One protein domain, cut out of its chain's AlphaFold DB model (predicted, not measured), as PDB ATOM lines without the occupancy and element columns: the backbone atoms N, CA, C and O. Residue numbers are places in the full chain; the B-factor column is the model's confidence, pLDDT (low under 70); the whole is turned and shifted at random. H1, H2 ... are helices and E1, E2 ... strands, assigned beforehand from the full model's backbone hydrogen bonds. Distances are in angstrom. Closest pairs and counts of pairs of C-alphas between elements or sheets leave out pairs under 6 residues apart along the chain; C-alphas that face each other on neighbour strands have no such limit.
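This is residues 23 to 105 of the 106 residues of an uncharacterized protein of bacterium (UniProt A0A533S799). A five-strand sheet turns like a twisted ribbon, with H2 covering one face over E4, close to E3 as well, and H3 lying over E1 at the other end of the sheet. H1 sits off to the side of the sheet and only grazes it. The printed part has 83 residues with five named strands and three named helices, in the order E1 E2 H1 H2 E3 E4 E5 H3; the sheet runs E2 E1 E5 E4 E3, antiparallel throughout, and the class is mixed, helices and strands. The whole is compact, with a radius of gyration of the C-alphas of 12.6 A, and elongated, spanning 38 by 24 by 20 A.

Start in the sheet with E4, residues 80 to 85, which runs 16.4 A from C-alpha 80 at (98.482, 169.710, 148.995). E3, residues 64 to 68, covers 13.4 A, and E5, residues 92 to 95, 10.3 A. Find E1 at residues 23 to 26, beginning at C-alpha 23 at (93.919, 166.982, 140.859), and E2 at residues 30 to 32. The helices are H1, residues 35 to 40; H2, residues 50 to 58, 12.3 A long; and H3, residues 96 to 103, 10.5 A long, ending at C-alpha 103 at (103.878, 171.863, 134.858).

Look first at E3, E4 and E5, a meander, each strand the antiparallel neighbour of the one before. In the hairpin of E3 and E4, N 82 and O 67 are 2.8 A apart, within hydrogen-bond range; in that of E4 and E5, N 93 and O 81 are at 2.7 A. E1 and E5 are antiparallel neighbours, with N 23 and O 94 within hydrogen-bond range at 2.8 A, and in the hairpin of E1 and E2, N 26 and O 30 are at 2.7 A. The sheet is only just strongly twisted, its C-alphas lying up to 4.3 A off the best plane; from edge to edge its strands' lines turn by 134 degrees. With H2 on one face and H3 on the other, it makes three layers, helices on both faces of a sheet. H2 lies over E4 at a height over the sheet of 8.1 A and runs along the strands, at 2 degrees to E4 on the local plane; its closest C-alphas to E3 are those of Ala 54 and Val 64, 6.1 A. H3 lies over E1 at a height of 7.9 A, at 14 degrees to it on the local plane; its closest C-alphas to E2 are those of Cys 99 and Cys 31, 5.9 A. H1 only just is on the sheet, grazing it with residues 35 to 37, and is apart from H2. In H1, H2 and H3 every O i to N i+4 pair is within hydrogen-bond range.

The two C-alphas farthest apart, those of Gly 61 and Gln 104, are 39.1 A from each other. The printed part has no cut, and its one long link, E3 to E4, has 11 residues. The mean pLDDT of the printed part is 90.1; look for low confidence at residues 103 to 105, which are under 70.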
ATOM      1  N   TYR A  23      93.245 167.943 141.721       93.94
ATOM      2  CA  TYR A  23      93.919 166.982 140.859       93.94
ATOM      3  C   TYR A  23      94.658 165.974 141.725       93.94
ATOM      4  O   TYR A  23      94.956 166.236 142.888       93.94
ATOM      5  N   LEU A  24      94.983 164.826 141.153       93.69
ATOM      6  CA  LEU A  24      95.921 163.895 141.753       93.69
ATOM      7  C   LEU A  24      97.340 164.219 141.305       93.69
ATOM      8  O   LEU A  24      97.566 164.494 140.132       93.69
ATOM      9  N   LEU A  25      98.299 164.097 142.211       92.69
ATOM     10  CA  LEU A  25      99.712 164.120 141.873       92.69
ATOM     11  C   LEU A  25     100.198 162.693 141.574       92.69
ATOM     12  O   LEU A  25     100.317 161.862 142.474       92.69
ATOM     13  N   SER A  26     100.471 162.422 140.300       89.25
ATOM     14  CA  SER A  26     101.196 161.253 139.797       89.25
ATOM     15  C   SER A  26     102.693 161.549 139.768       89.25
ATOM     16  O   SER A  26     103.122 162.649 139.422       89.25
ATOM     17  N   ARG A  27     103.507 160.548 140.110       83.19
ATOM     18  CA  ARG A  27     104.969 160.659 140.037       83.19
ATOM     19  C   ARG A  27     105.469 160.708 138.592       83.19
ATOM     20  O   ARG A  27     106.450 161.394 138.329       83.19
ATOM     21  N   ASP A  28     104.805 159.979 137.700       83.69
ATOM     22  CA  ASP A  28     105.243 159.801 136.314       83.69
ATOM     23  C   ASP A  28     104.600 160.833 135.377       83.69
ATOM     24  O   ASP A  28     105.258 161.352 134.479       83.69
ATOM     25  N   ASP A  29     103.333 161.178 135.626       82.94
ATOM     26  CA  ASP A  29     102.527 162.020 134.728       82.94
ATOM     27  C   ASP A  29     102.292 163.445 135.260       82.94
ATOM     28  O   ASP A  29     101.600 164.243 134.629       82.94
ATOM     29  N   GLY A  30     102.818 163.780 136.443       88.69
ATOM     30  CA  GLY A  30     102.512 165.045 137.108       88.69
ATOM     31  C   GLY A  30     101.050 165.096 137.559       88.69
ATOM     32  O   GLY A  30     100.564 164.171 138.205       88.69
ATOM     33  N   CYS A  31     100.322 166.173 137.269       91.88
ATOM     34  CA  CYS A  31      98.929 166.261 137.708       91.88
ATOM     35  C   CYS A  31      97.982 165.499 136.788       91.88
ATOM     36  O   CYS A  31      97.946 165.730 135.580       91.88
ATOM     37  N   VAL A  32      97.113 164.695 137.383       91.69
ATOM     38  CA  VAL A  32      96.113 163.915 136.663       91.69
ATOM     39  C   VAL A  32      94.707 164.170 137.203       91.69
ATOM     40  O   VAL A  32      94.505 164.508 138.368       91.69
ATOM     41  N   ASP A  33      93.711 164.030 136.330       91.00
ATOM     42  CA  ASP A  33      92.298 164.246 136.657       91.00
ATOM     43  C   ASP A  33      91.784 163.174 137.645       91.00
ATOM     44  O   ASP A  33      92.108 161.984 137.538       91.00
ATOM     45  N   LEU A  34      90.925 163.580 138.588       90.44
ATOM     46  CA  LEU A  34      90.317 162.696 139.591       90.44
ATOM     47  C   LEU A  34      89.483 161.554 138.983       90.44
ATOM     48  O   LEU A  34      89.209 160.565 139.662       90.44
ATOM     49  N   LYS A  35      89.100 161.628 137.701       90.31
ATOM     50  CA  LYS A  35      88.426 160.538 136.969       90.31
ATOM     51  C   LYS A  35      89.209 159.231 137.024       90.31
ATOM     52  O   LYS A  35      88.601 158.161 136.979       90.31
ATOM     53  N   ILE A  36      90.535 159.297 137.158       87.69
ATOM     54  CA  ILE A  36      91.371 158.105 137.319       87.69
ATOM     55  C   ILE A  36      91.008 157.357 138.612       87.69
ATOM     56  O   ILE A  36      90.905 156.129 138.583       87.69
ATOM     57  N   LEU A  37      90.695 158.069 139.705       87.50
ATOM     58  CA  LEU A  37      90.234 157.454 140.960       87.50
ATOM     59  C   LEU A  37      88.907 156.733 140.792       87.50
ATOM     60  O   LEU A  37      88.719 155.669 141.370       87.50
ATOM     61  N   VAL A  38      87.988 157.276 139.989       88.50
ATOM     62  CA  VAL A  38      86.674 156.652 139.782       88.50
ATOM     63  C   VAL A  38      86.835 155.239 139.242       88.50
ATOM     64  O   VAL A  38      86.192 154.310 139.729       88.50
ATOM     65  N   LYS A  39      87.738 155.060 138.276       88.19
ATOM     66  CA  LYS A  39      88.022 153.748 137.697       88.19
ATOM     67  C   LYS A  39      88.860 152.874 138.633       88.19
ATOM     68  O   LYS A  39      88.531 151.701 138.794       88.19
ATOM     69  N   ALA A  40      89.913 153.428 139.236       88.06
ATOM     70  CA  ALA A  40      90.839 152.682 140.090       88.06
ATOM     71  C   ALA A  40      90.168 152.166 141.376       88.06
ATOM     72  O   ALA A  40      90.310 150.998 141.723       88.06
ATOM     73  N   GLU A  41      89.371 153.013 142.028       90.00
ATOM     74  CA  GLU A  41      88.696 152.728 143.300       90.00
ATOM     75  C   GLU A  41      87.230 152.313 143.123       90.00
ATOM     76  O   GLU A  41      86.509 152.124 144.105       90.00
ATOM     77  N   ARG A  42      86.750 152.183 141.877       90.88
ATOM     78  CA  ARG A  42      85.343 151.879 141.554       90.88
ATOM     79  C   ARG A  42      84.373 152.813 142.289       90.88
ATOM     80  O   ARG A  42      83.447 152.354 142.960       90.88
ATOM     81  N   LEU A  43      84.627 154.119 142.253       91.25
ATOM     82  CA  LEU A  43      83.804 155.112 142.956       91.25
ATOM     83  C   LEU A  43      82.416 155.238 142.310       91.25
ATOM     84  O   LEU A  43      82.302 155.089 141.093       91.25
ATOM     85  N   PRO A  44      81.359 155.549 143.085       91.69
ATOM     86  CA  PRO A  44      80.015 155.728 142.532       91.69
ATOM     87  C   PRO A  44      79.896 157.004 141.686       91.69
ATOM     88  O   PRO A  44      79.017 157.107 140.835       91.69
ATOM     89  N   ARG A  45      80.767 157.987 141.934       93.56
ATOM     90  CA  ARG A  45      80.852 159.265 141.224       93.56
ATOM     91  C   ARG A  45      82.256 159.852 141.363       93.56
ATOM     92  O   ARG A  45      83.065 159.358 142.146       93.56
ATOM     93  N   LEU A  46      82.517 160.926 140.624       92.94
ATOM     94  CA  LEU A  46      83.723 161.733 140.782       92.94
ATOM     95  C   LEU A  46      83.718 162.430 142.159       92.94
ATOM     96  O   LEU A  46      82.693 163.031 142.508       92.94
ATOM     97  N   PRO A  47      84.814 162.356 142.939       92.69
ATOM     98  CA  PRO A  47      84.939 163.144 144.153       92.69
ATOM     99  C   PRO A  47      85.210 164.614 143.821       92.69
ATOM    100  O   PRO A  47      85.915 164.913 142.858       92.69
ATOM    101  N   VAL A  48      84.658 165.527 144.620       92.12
ATOM    102  CA  VAL A  48      84.850 166.983 144.445       92.12
ATOM    103  C   VAL A  48      85.983 167.552 145.305       92.12
ATOM    104  O   VAL A  48      86.434 168.666 145.060       92.12
ATOM    105  N   SER A  49      86.451 166.798 146.304       93.62
ATOM    106  CA  SER A  49      87.577 167.159 147.172       93.62
ATOM    107  C   SER A  49      88.253 165.909 147.772       93.62
ATOM    108  O   SER A  49      87.692 164.808 147.680       93.62
ATOM    109  N   PRO A  50      89.431 166.051 148.410       94.88
ATOM    110  CA  PRO A  50      90.086 164.969 149.151       94.88
ATOM    111  C   PRO A  50      89.201 164.405 150.275       94.88
ATOM    112  O   PRO A  50      89.146 163.194 150.484       94.88
ATOM    113  N   GLU A  51      88.466 165.268 150.978       95.75
ATOM    114  CA  GLU A  51      87.540 164.890 152.048       95.75
ATOM    115  C   GLU A  51      86.329 164.130 151.511       95.75
ATOM    116  O   GLU A  51      85.912 163.150 152.123       95.75
ATOM    117  N   ASP A  52      85.786 164.543 150.363       95.31
ATOM    118  CA  ASP A  52      84.683 163.841 149.698       95.31
ATOM    119  C   ASP A  52      85.116 162.434 149.260       95.31
ATOM    120  O   ASP A  52      84.425 161.452 149.534       95.31
ATOM    121  N   PHE A  53      86.315 162.307 148.678       95.62
ATOM    122  CA  PHE A  53      86.916 161.007 148.380       95.62
ATOM    123  C   PHE A  53      87.091 160.148 149.644       95.62
ATOM    124  O   PHE A  53      86.700 158.980 149.659       95.62
ATOM    125  N   ALA A  54      87.619 160.724 150.726       96.25
ATOM    126  CA  ALA A  54      87.777 160.015 151.990       96.25
ATOM    127  C   ALA A  54      86.433 159.585 152.599       96.25
ATOM    128  O   ALA A  54      86.341 158.484 153.137       96.25
ATOM    129  N   SER A  55      85.383 160.407 152.490       96.75
ATOM    130  CA  SER A  55      84.028 160.051 152.931       96.75
ATOM    131  C   SER A  55      83.508 158.825 152.185       96.75
ATOM    132  O   SER A  55      83.092 157.861 152.822       96.75
ATOM    133  N   MET A  56      83.629 158.805 150.851       95.75
ATOM    134  CA  MET A  56      83.203 157.661 150.032       95.75
ATOM    135  C   MET A  56      83.897 156.355 150.427       95.75
ATOM    136  O   MET A  56      83.293 155.287 150.358       95.75
ATOM    137  N   LEU A  57      85.177 156.420 150.793       95.56
ATOM    138  CA  LEU A  57      85.929 155.249 151.234       95.56
ATOM    139  C   LEU A  57      85.522 154.809 152.646       95.56
ATOM    140  O   LEU A  57      85.300 153.621 152.871       95.56
ATOM    141  N   ARG A  58      85.337 155.749 153.581       95.94
ATOM    142  CA  ARG A  58      84.858 155.437 154.939       95.94
ATOM    143  C   ARG A  58      83.465 154.815 154.935       95.94
ATOM    144  O   ARG A  58      83.219 153.876 155.682       95.94
ATOM    145  N   GLU A  59      82.575 155.269 154.053       96.31
ATOM    146  CA  GLU A  59      81.244 154.673 153.847       96.31
ATOM    147  C   GLU A  59      81.307 153.196 153.417       96.31
ATOM    148  O   GLU A  59      80.344 152.453 153.598       96.31
ATOM    149  N   ARG A  60      82.449 152.747 152.882       93.12
ATOM    150  CA  ARG A  60      82.713 151.350 152.504       93.12
ATOM    151  C   ARG A  60      83.400 150.542 153.605       93.12
ATOM    152  O   ARG A  60      83.700 149.373 153.387       93.12
ATOM    153  N   GLY A  61      83.652 151.149 154.763       94.50
ATOM    154  CA  GLY A  61      84.355 150.525 155.883       94.50
ATOM    155  C   GLY A  61      85.880 150.607 155.804       94.50
ATOM    156  O   GLY A  61      86.547 149.913 156.565       94.50
ATOM    157  N   GLU A  62      86.444 151.432 154.915       94.88
ATOM    158  CA  GLU A  62      87.892 151.659 154.862       94.88
ATOM    159  C   GLU A  62      88.341 152.610 155.981       94.88
ATOM    160  O   GLU A  62      87.697 153.627 156.263       94.88
ATOM    161  N   GLU A  63      89.498 152.323 156.579       95.69
ATOM    162  CA  GLU A  63      90.172 153.261 157.476       95.69
ATOM    163  C   GLU A  63      90.896 154.318 156.638       95.69
ATOM    164  O   GLU A  63      91.790 153.995 155.856       95.69
ATOM    165  N   VAL A  64      90.485 155.583 156.761       96.25
ATOM    166  CA  VAL A  64      91.025 156.674 155.938       96.25
ATOM    167  C   VAL A  64      91.335 157.910 156.769       96.25
ATOM    168  O   VAL A  64      90.462 158.452 157.456       96.25
ATOM    169  N   THR A  65      92.552 158.422 156.615       95.56
ATOM    170  CA  THR A  65      93.029 159.673 157.211       95.56
ATOM    171  C   THR A  65      93.292 160.696 156.113       95.56
ATOM    172  O   THR A  65      93.859 160.372 155.077       95.56
ATOM    173  N   VAL A  66      92.876 161.941 156.342       95.50
ATOM    174  CA  VAL A  66      93.145 163.073 155.448       95.50
ATOM    175  C   VAL A  66      94.043 164.033 156.211       95.50
ATOM    176  O   VAL A  66      93.726 164.383 157.349       95.50
ATOM    177  N   GLY A  67      95.161 164.432 155.617       93.62
ATOM    178  CA  GLY A  67      96.109 165.324 156.268       93.62
ATOM    179  C   GLY A  67      97.057 166.005 155.287       93.62
ATOM    180  O   GLY A  67      97.005 165.738 154.086       93.62
ATOM    181  N   PRO A  68      97.921 166.902 155.781       91.62
ATOM    182  CA  PRO A  68      98.987 167.461 154.963       91.62
ATOM    183  C   PRO A  68      99.933 166.346 154.499       91.62
ATOM    184  O   PRO A  68     100.091 165.326 155.172       91.62
ATOM    185  N   LEU A  69     100.581 166.558 153.355       89.50
ATOM    186  CA  LEU A  69     101.696 165.708 152.949       89.50
ATOM    187  C   LEU A  69     102.827 165.838 153.985       89.50
ATOM    188  O   LEU A  69     103.130 166.944 154.436       89.50
ATOM    189  N   ALA A  70     103.438 164.718 154.377       86.56
ATOM    190  CA  ALA A  70     104.540 164.728 155.339       86.56
ATOM    191  C   ALA A  70     105.658 165.691 154.894       86.56
ATOM    192  O   ALA A  70     105.986 165.760 153.710       86.56
ATOM    193  N   ASP A  71     106.202 166.449 155.848       85.62
ATOM    194  CA  ASP A  71     107.266 167.442 155.640       85.62
ATOM    195  C   ASP A  71     106.933 168.568 154.635       85.62
ATOM    196  O   ASP A  71     107.825 169.276 154.165       85.62
ATOM    197  N   SER A  72     105.650 168.787 154.311       84.75
ATOM    198  CA  SER A  72     105.257 169.870 153.407       84.75
ATOM    199  C   SER A  72     105.453 171.255 154.050       84.75
ATOM    200  O   SER A  72     105.018 171.453 155.191       84.75
ATOM    201  N   PRO A  73     106.013 172.244 153.324       87.56
ATOM    202  CA  PRO A  73     106.061 173.635 153.772       87.56
ATOM    203  C   PRO A  73     104.674 174.183 154.124       87.56
ATOM    204  O   PRO A  73     103.681 173.846 153.477       87.56
ATOM    205  N   ALA A  74     104.606 175.105 155.091       86.31
ATOM    206  CA  ALA A  74     103.347 175.724 155.521       86.31
ATOM    207  C   ALA A  74     102.587 176.422 154.372       86.31
ATOM    208  O   ALA A  74     101.360 176.469 154.383       86.31
ATOM    209  N   GLU A  75     103.307 176.905 153.357       87.25
ATOM    210  CA  GLU A  75     102.758 177.534 152.146       87.25
ATOM    211  C   GLU A  75     101.898 176.585 151.292       87.25
ATOM    212  O   GLU A  75     101.056 177.041 150.516       87.25
ATOM    213  N   LEU A  76     102.088 175.269 151.443       87.69
ATOM    214  CA  LEU A  76     101.322 174.230 150.747       87.69
ATOM    215  C   LEU A  76     100.114 173.737 151.553       87.69
ATOM    216  O   LEU A  76      99.329 172.924 151.055       87.69
ATOM    217  N   SER A  77      99.940 174.223 152.784       87.00
ATOM    218  CA  SER A  77      98.817 173.843 153.638       87.00
ATOM    219  C   SER A  77      97.484 174.194 152.974       87.00
ATOM    220  O   SER A  77      97.289 175.306 152.482       87.00
ATOM    221  N   GLY A  78      96.570 173.223 152.917       86.25
ATOM    222  CA  GLY A  78      95.276 173.363 152.239       86.25
ATOM    223  C   GLY A  78      95.340 173.350 150.705       86.25
ATOM    224  O   GLY A  78      94.296 173.427 150.064       86.25
ATOM    225  N   LYS A  79      96.535 173.225 150.118       91.50
ATOM    226  CA  LYS A  79      96.758 173.111 148.669       91.50
ATOM    227  C   LYS A  79      97.260 171.736 148.253       91.50
ATOM    228  O   LYS A  79      96.998 171.289 147.141       91.50
ATOM    229  N   VAL A  80      97.983 171.074 149.154       93.38
ATOM    230  CA  VAL A  80      98.482 169.710 148.995       93.38
ATOM    231  C   VAL A  80      97.999 168.882 150.173       93.38
ATOM    232  O   VAL A  80      98.292 169.185 151.329       93.38
ATOM    233  N   VAL A  81      97.241 167.836 149.874       94.75
ATOM    234  CA  VAL A  81      96.590 166.987 150.869       94.75
ATOM    235  C   VAL A  81      96.855 165.535 150.517       94.75
ATOM    236  O   VAL A  81      96.667 165.121 149.379       94.75
ATOM    237  N   GLN A  82      97.274 164.742 151.491       95.19
ATOM    238  CA  GLN A  82      97.413 163.304 151.345       95.19
ATOM    239  C   GLN A  82      96.221 162.599 151.992       95.19
ATOM    240  O   GLN A  82      95.833 162.904 153.123       95.19
ATOM    241  N   VAL A  83      95.647 161.642 151.265       95.75
ATOM    242  CA  VAL A  83      94.603 160.757 151.782       95.75
ATOM    243  C   VAL A  83      95.212 159.378 151.986       95.75
ATOM    244  O   VAL A  83      95.433 158.656 151.022       95.75
ATOM    245  N   THR A  84      95.490 159.012 153.233       95.56
ATOM    246  CA  THR A  84      96.062 157.712 153.603       95.56
ATOM    247  C   THR A  84      94.947 156.708 153.846       95.56
ATOM    248  O   THR A  84      94.063 156.947 154.665       95.56
ATOM    249  N   ILE A  85      95.001 155.581 153.147       94.56
ATOM    250  CA  ILE A  85      94.058 154.468 153.234       94.56
ATOM    251  C   ILE A  85      94.755 153.333 153.996       94.56
ATOM    252  O   ILE A  85      95.923 153.044 153.728       94.56
ATOM    253  N   GLY A  86      94.056 152.660 154.912       87.81
ATOM    254  CA  GLY A  86      94.614 151.626 155.800       87.81
ATOM    255  C   GLY A  86      95.293 150.447 155.088       87.81
ATOM    256  O   GLY A  86      96.099 149.739 155.683       87.81
ATOM    257  N   ASN A  87      95.045 150.272 153.787       86.50
ATOM    258  CA  ASN A  87      95.735 149.299 152.938       86.50
ATOM    259  C   ASN A  87      97.091 149.776 152.375       86.50
ATOM    260  O   ASN A  87      97.651 149.124 151.494       86.50
ATOM    261  N   GLY A  88      97.620 150.901 152.862       85.62
ATOM    262  CA  GLY A  88      98.937 151.435 152.498       85.62
ATOM    263  C   GLY A  88      98.946 152.332 151.258       85.62
ATOM    264  O   GLY A  88     100.004 152.819 150.864       85.62
ATOM    265  N   ARG A  89      97.789 152.584 150.636       89.75
ATOM    266  CA  ARG A  89      97.673 153.544 149.530       89.75
ATOM    267  C   ARG A  89      97.540 154.957 150.080       89.75
ATOM    268  O   ARG A  89      96.812 155.181 151.041       89.75
ATOM    269  N   ALA A  90      98.207 155.913 149.441       93.19
ATOM    270  CA  ALA A  90      98.227 157.294 149.908       93.19
ATOM    271  C   ALA A  90      98.181 158.310 148.749       93.19
ATOM    272  O   ALA A  90      99.176 159.005 148.520       93.19
ATOM    273  N   PRO A  91      97.080 158.372 147.967       93.94
ATOM    274  CA  PRO A  91      96.930 159.368 146.908       93.94
ATOM    275  C   PRO A  91      97.115 160.794 147.438       93.94
ATOM    276  O   PRO A  91      96.576 161.168 148.484       93.94
ATOM    277  N   VAL A  92      97.872 161.590 146.684       94.75
ATOM    278  CA  VAL A  92      98.146 162.995 146.985       94.75
ATOM    279  C   VAL A  92      97.298 163.858 146.067       94.75
ATOM    280  O   VAL A  92      97.359 163.732 144.847       94.75
ATOM    281  N   PHE A  93      96.507 164.731 146.669       95.25
ATOM    282  CA  PHE A  93      95.657 165.696 146.005       95.25
ATOM    283  C   PHE A  93      96.337 167.056 146.010       95.25
ATOM    284  O   PHE A  93      96.854 167.500 147.037       95.25
ATOM    285  N   VAL A  94      96.313 167.724 144.865       94.56
ATOM    286  CA  VAL A  94      96.872 169.059 144.673       94.56
ATOM    287  C   VAL A  94      95.837 169.971 144.037       94.56
ATOM    288  O   VAL A  94      95.039 169.542 143.202       94.56
ATOM    289  N   THR A  95      95.836 171.234 144.428       93.25
ATOM    290  CA  THR A  95      95.008 172.263 143.801       93.25
ATOM    291  C   THR A  95      95.562 172.676 142.434       93.25
ATOM    292  O   THR A  95      96.728 172.442 142.101       93.25
ATOM    293  N   GLU A  96      94.720 173.307 141.615       89.88
ATOM    294  CA  GLU A  96      95.089 173.758 140.267       89.88
ATOM    295  C   GLU A  96      96.318 174.685 140.232       89.88
ATOM    296  O   GLU A  96      97.144 174.581 139.328       89.88
ATOM    297  N   ASP A  97      96.472 175.585 141.206       90.06
ATOM    298  CA  ASP A  97      97.614 176.503 141.288       90.06
ATOM    299  C   ASP A  97      98.940 175.763 141.509       90.06
ATOM    300  O   ASP A  97      99.935 176.052 140.838       90.06
ATOM    301  N   ILE A  98      98.940 174.754 142.385       91.06
ATOM    302  CA  ILE A  98     100.087 173.861 142.571       91.06
ATOM    303  C   ILE A  98     100.366 173.103 141.283       91.06
ATOM    304  O   ILE A  98     101.511 173.031 140.840       91.06
ATOM    305  N   CYS A  99      99.316 172.602 140.641       88.31
ATOM    306  CA  CYS A  99      99.477 171.850 139.417       88.31
ATOM    307  C   CYS A  99     100.146 172.663 138.295       88.31
ATOM    308  O   CYS A  99     101.098 172.203 137.661       88.31
ATOM    309  N   ARG A 100      99.692 173.905 138.085       87.50
ATOM    310  CA  ARG A 100     100.295 174.823 137.109       87.50
ATOM    311  C   ARG A 100     101.766 175.101 137.415       87.50
ATOM    312  O   ARG A 100     102.558 175.206 136.487       87.50
ATOM    313  N   THR A 101     102.128 175.183 138.693       85.75
ATOM    314  CA  THR A 101     103.514 175.412 139.127       85.75
ATOM    315  C   THR A 101     104.412 174.219 138.786       85.75
ATOM    316  O   THR A 101     105.520 174.404 138.294       85.75
ATOM    317  N   ILE A 102     103.920 172.990 138.979       82.25
ATOM    318  CA  ILE A 102     104.650 171.759 138.638       82.25
ATOM    319  C   ILE A 102     104.850 171.643 137.120       82.25
ATOM    320  O   ILE A 102     105.954 171.353 136.669       82.25
ATOM    321  N   GLY A 103     103.812 171.931 136.325       66.94
ATOM    322  CA  GLY A 103     103.878 171.863 134.858       66.94
ATOM    323  C   GLY A 103     104.776 172.917 134.192       66.94
ATOM    324  O   GLY A 103     105.083 172.792 133.014       66.94
ATOM    325  N   GLN A 104     105.199 173.952 134.922       59.88
ATOM    326  CA  GLN A 104     106.137 174.974 134.437       59.88
ATOM    327  C   GLN A 104     107.611 174.644 134.736       59.88
ATOM    328  O   GLN A 104     108.491 175.379 134.297       59.88
ATOM    329  N   GLY A 105     107.882 173.570 135.487       50.72
ATOM    330  CA  GLY A 105     109.224 173.181 135.935       50.72
ATOM    331  C   GLY A 105     109.915 172.083 135.118       50.72
ATOM    332  O   GLY A 105     110.948 171.588 135.570       50.72
TER     333      GLY A 105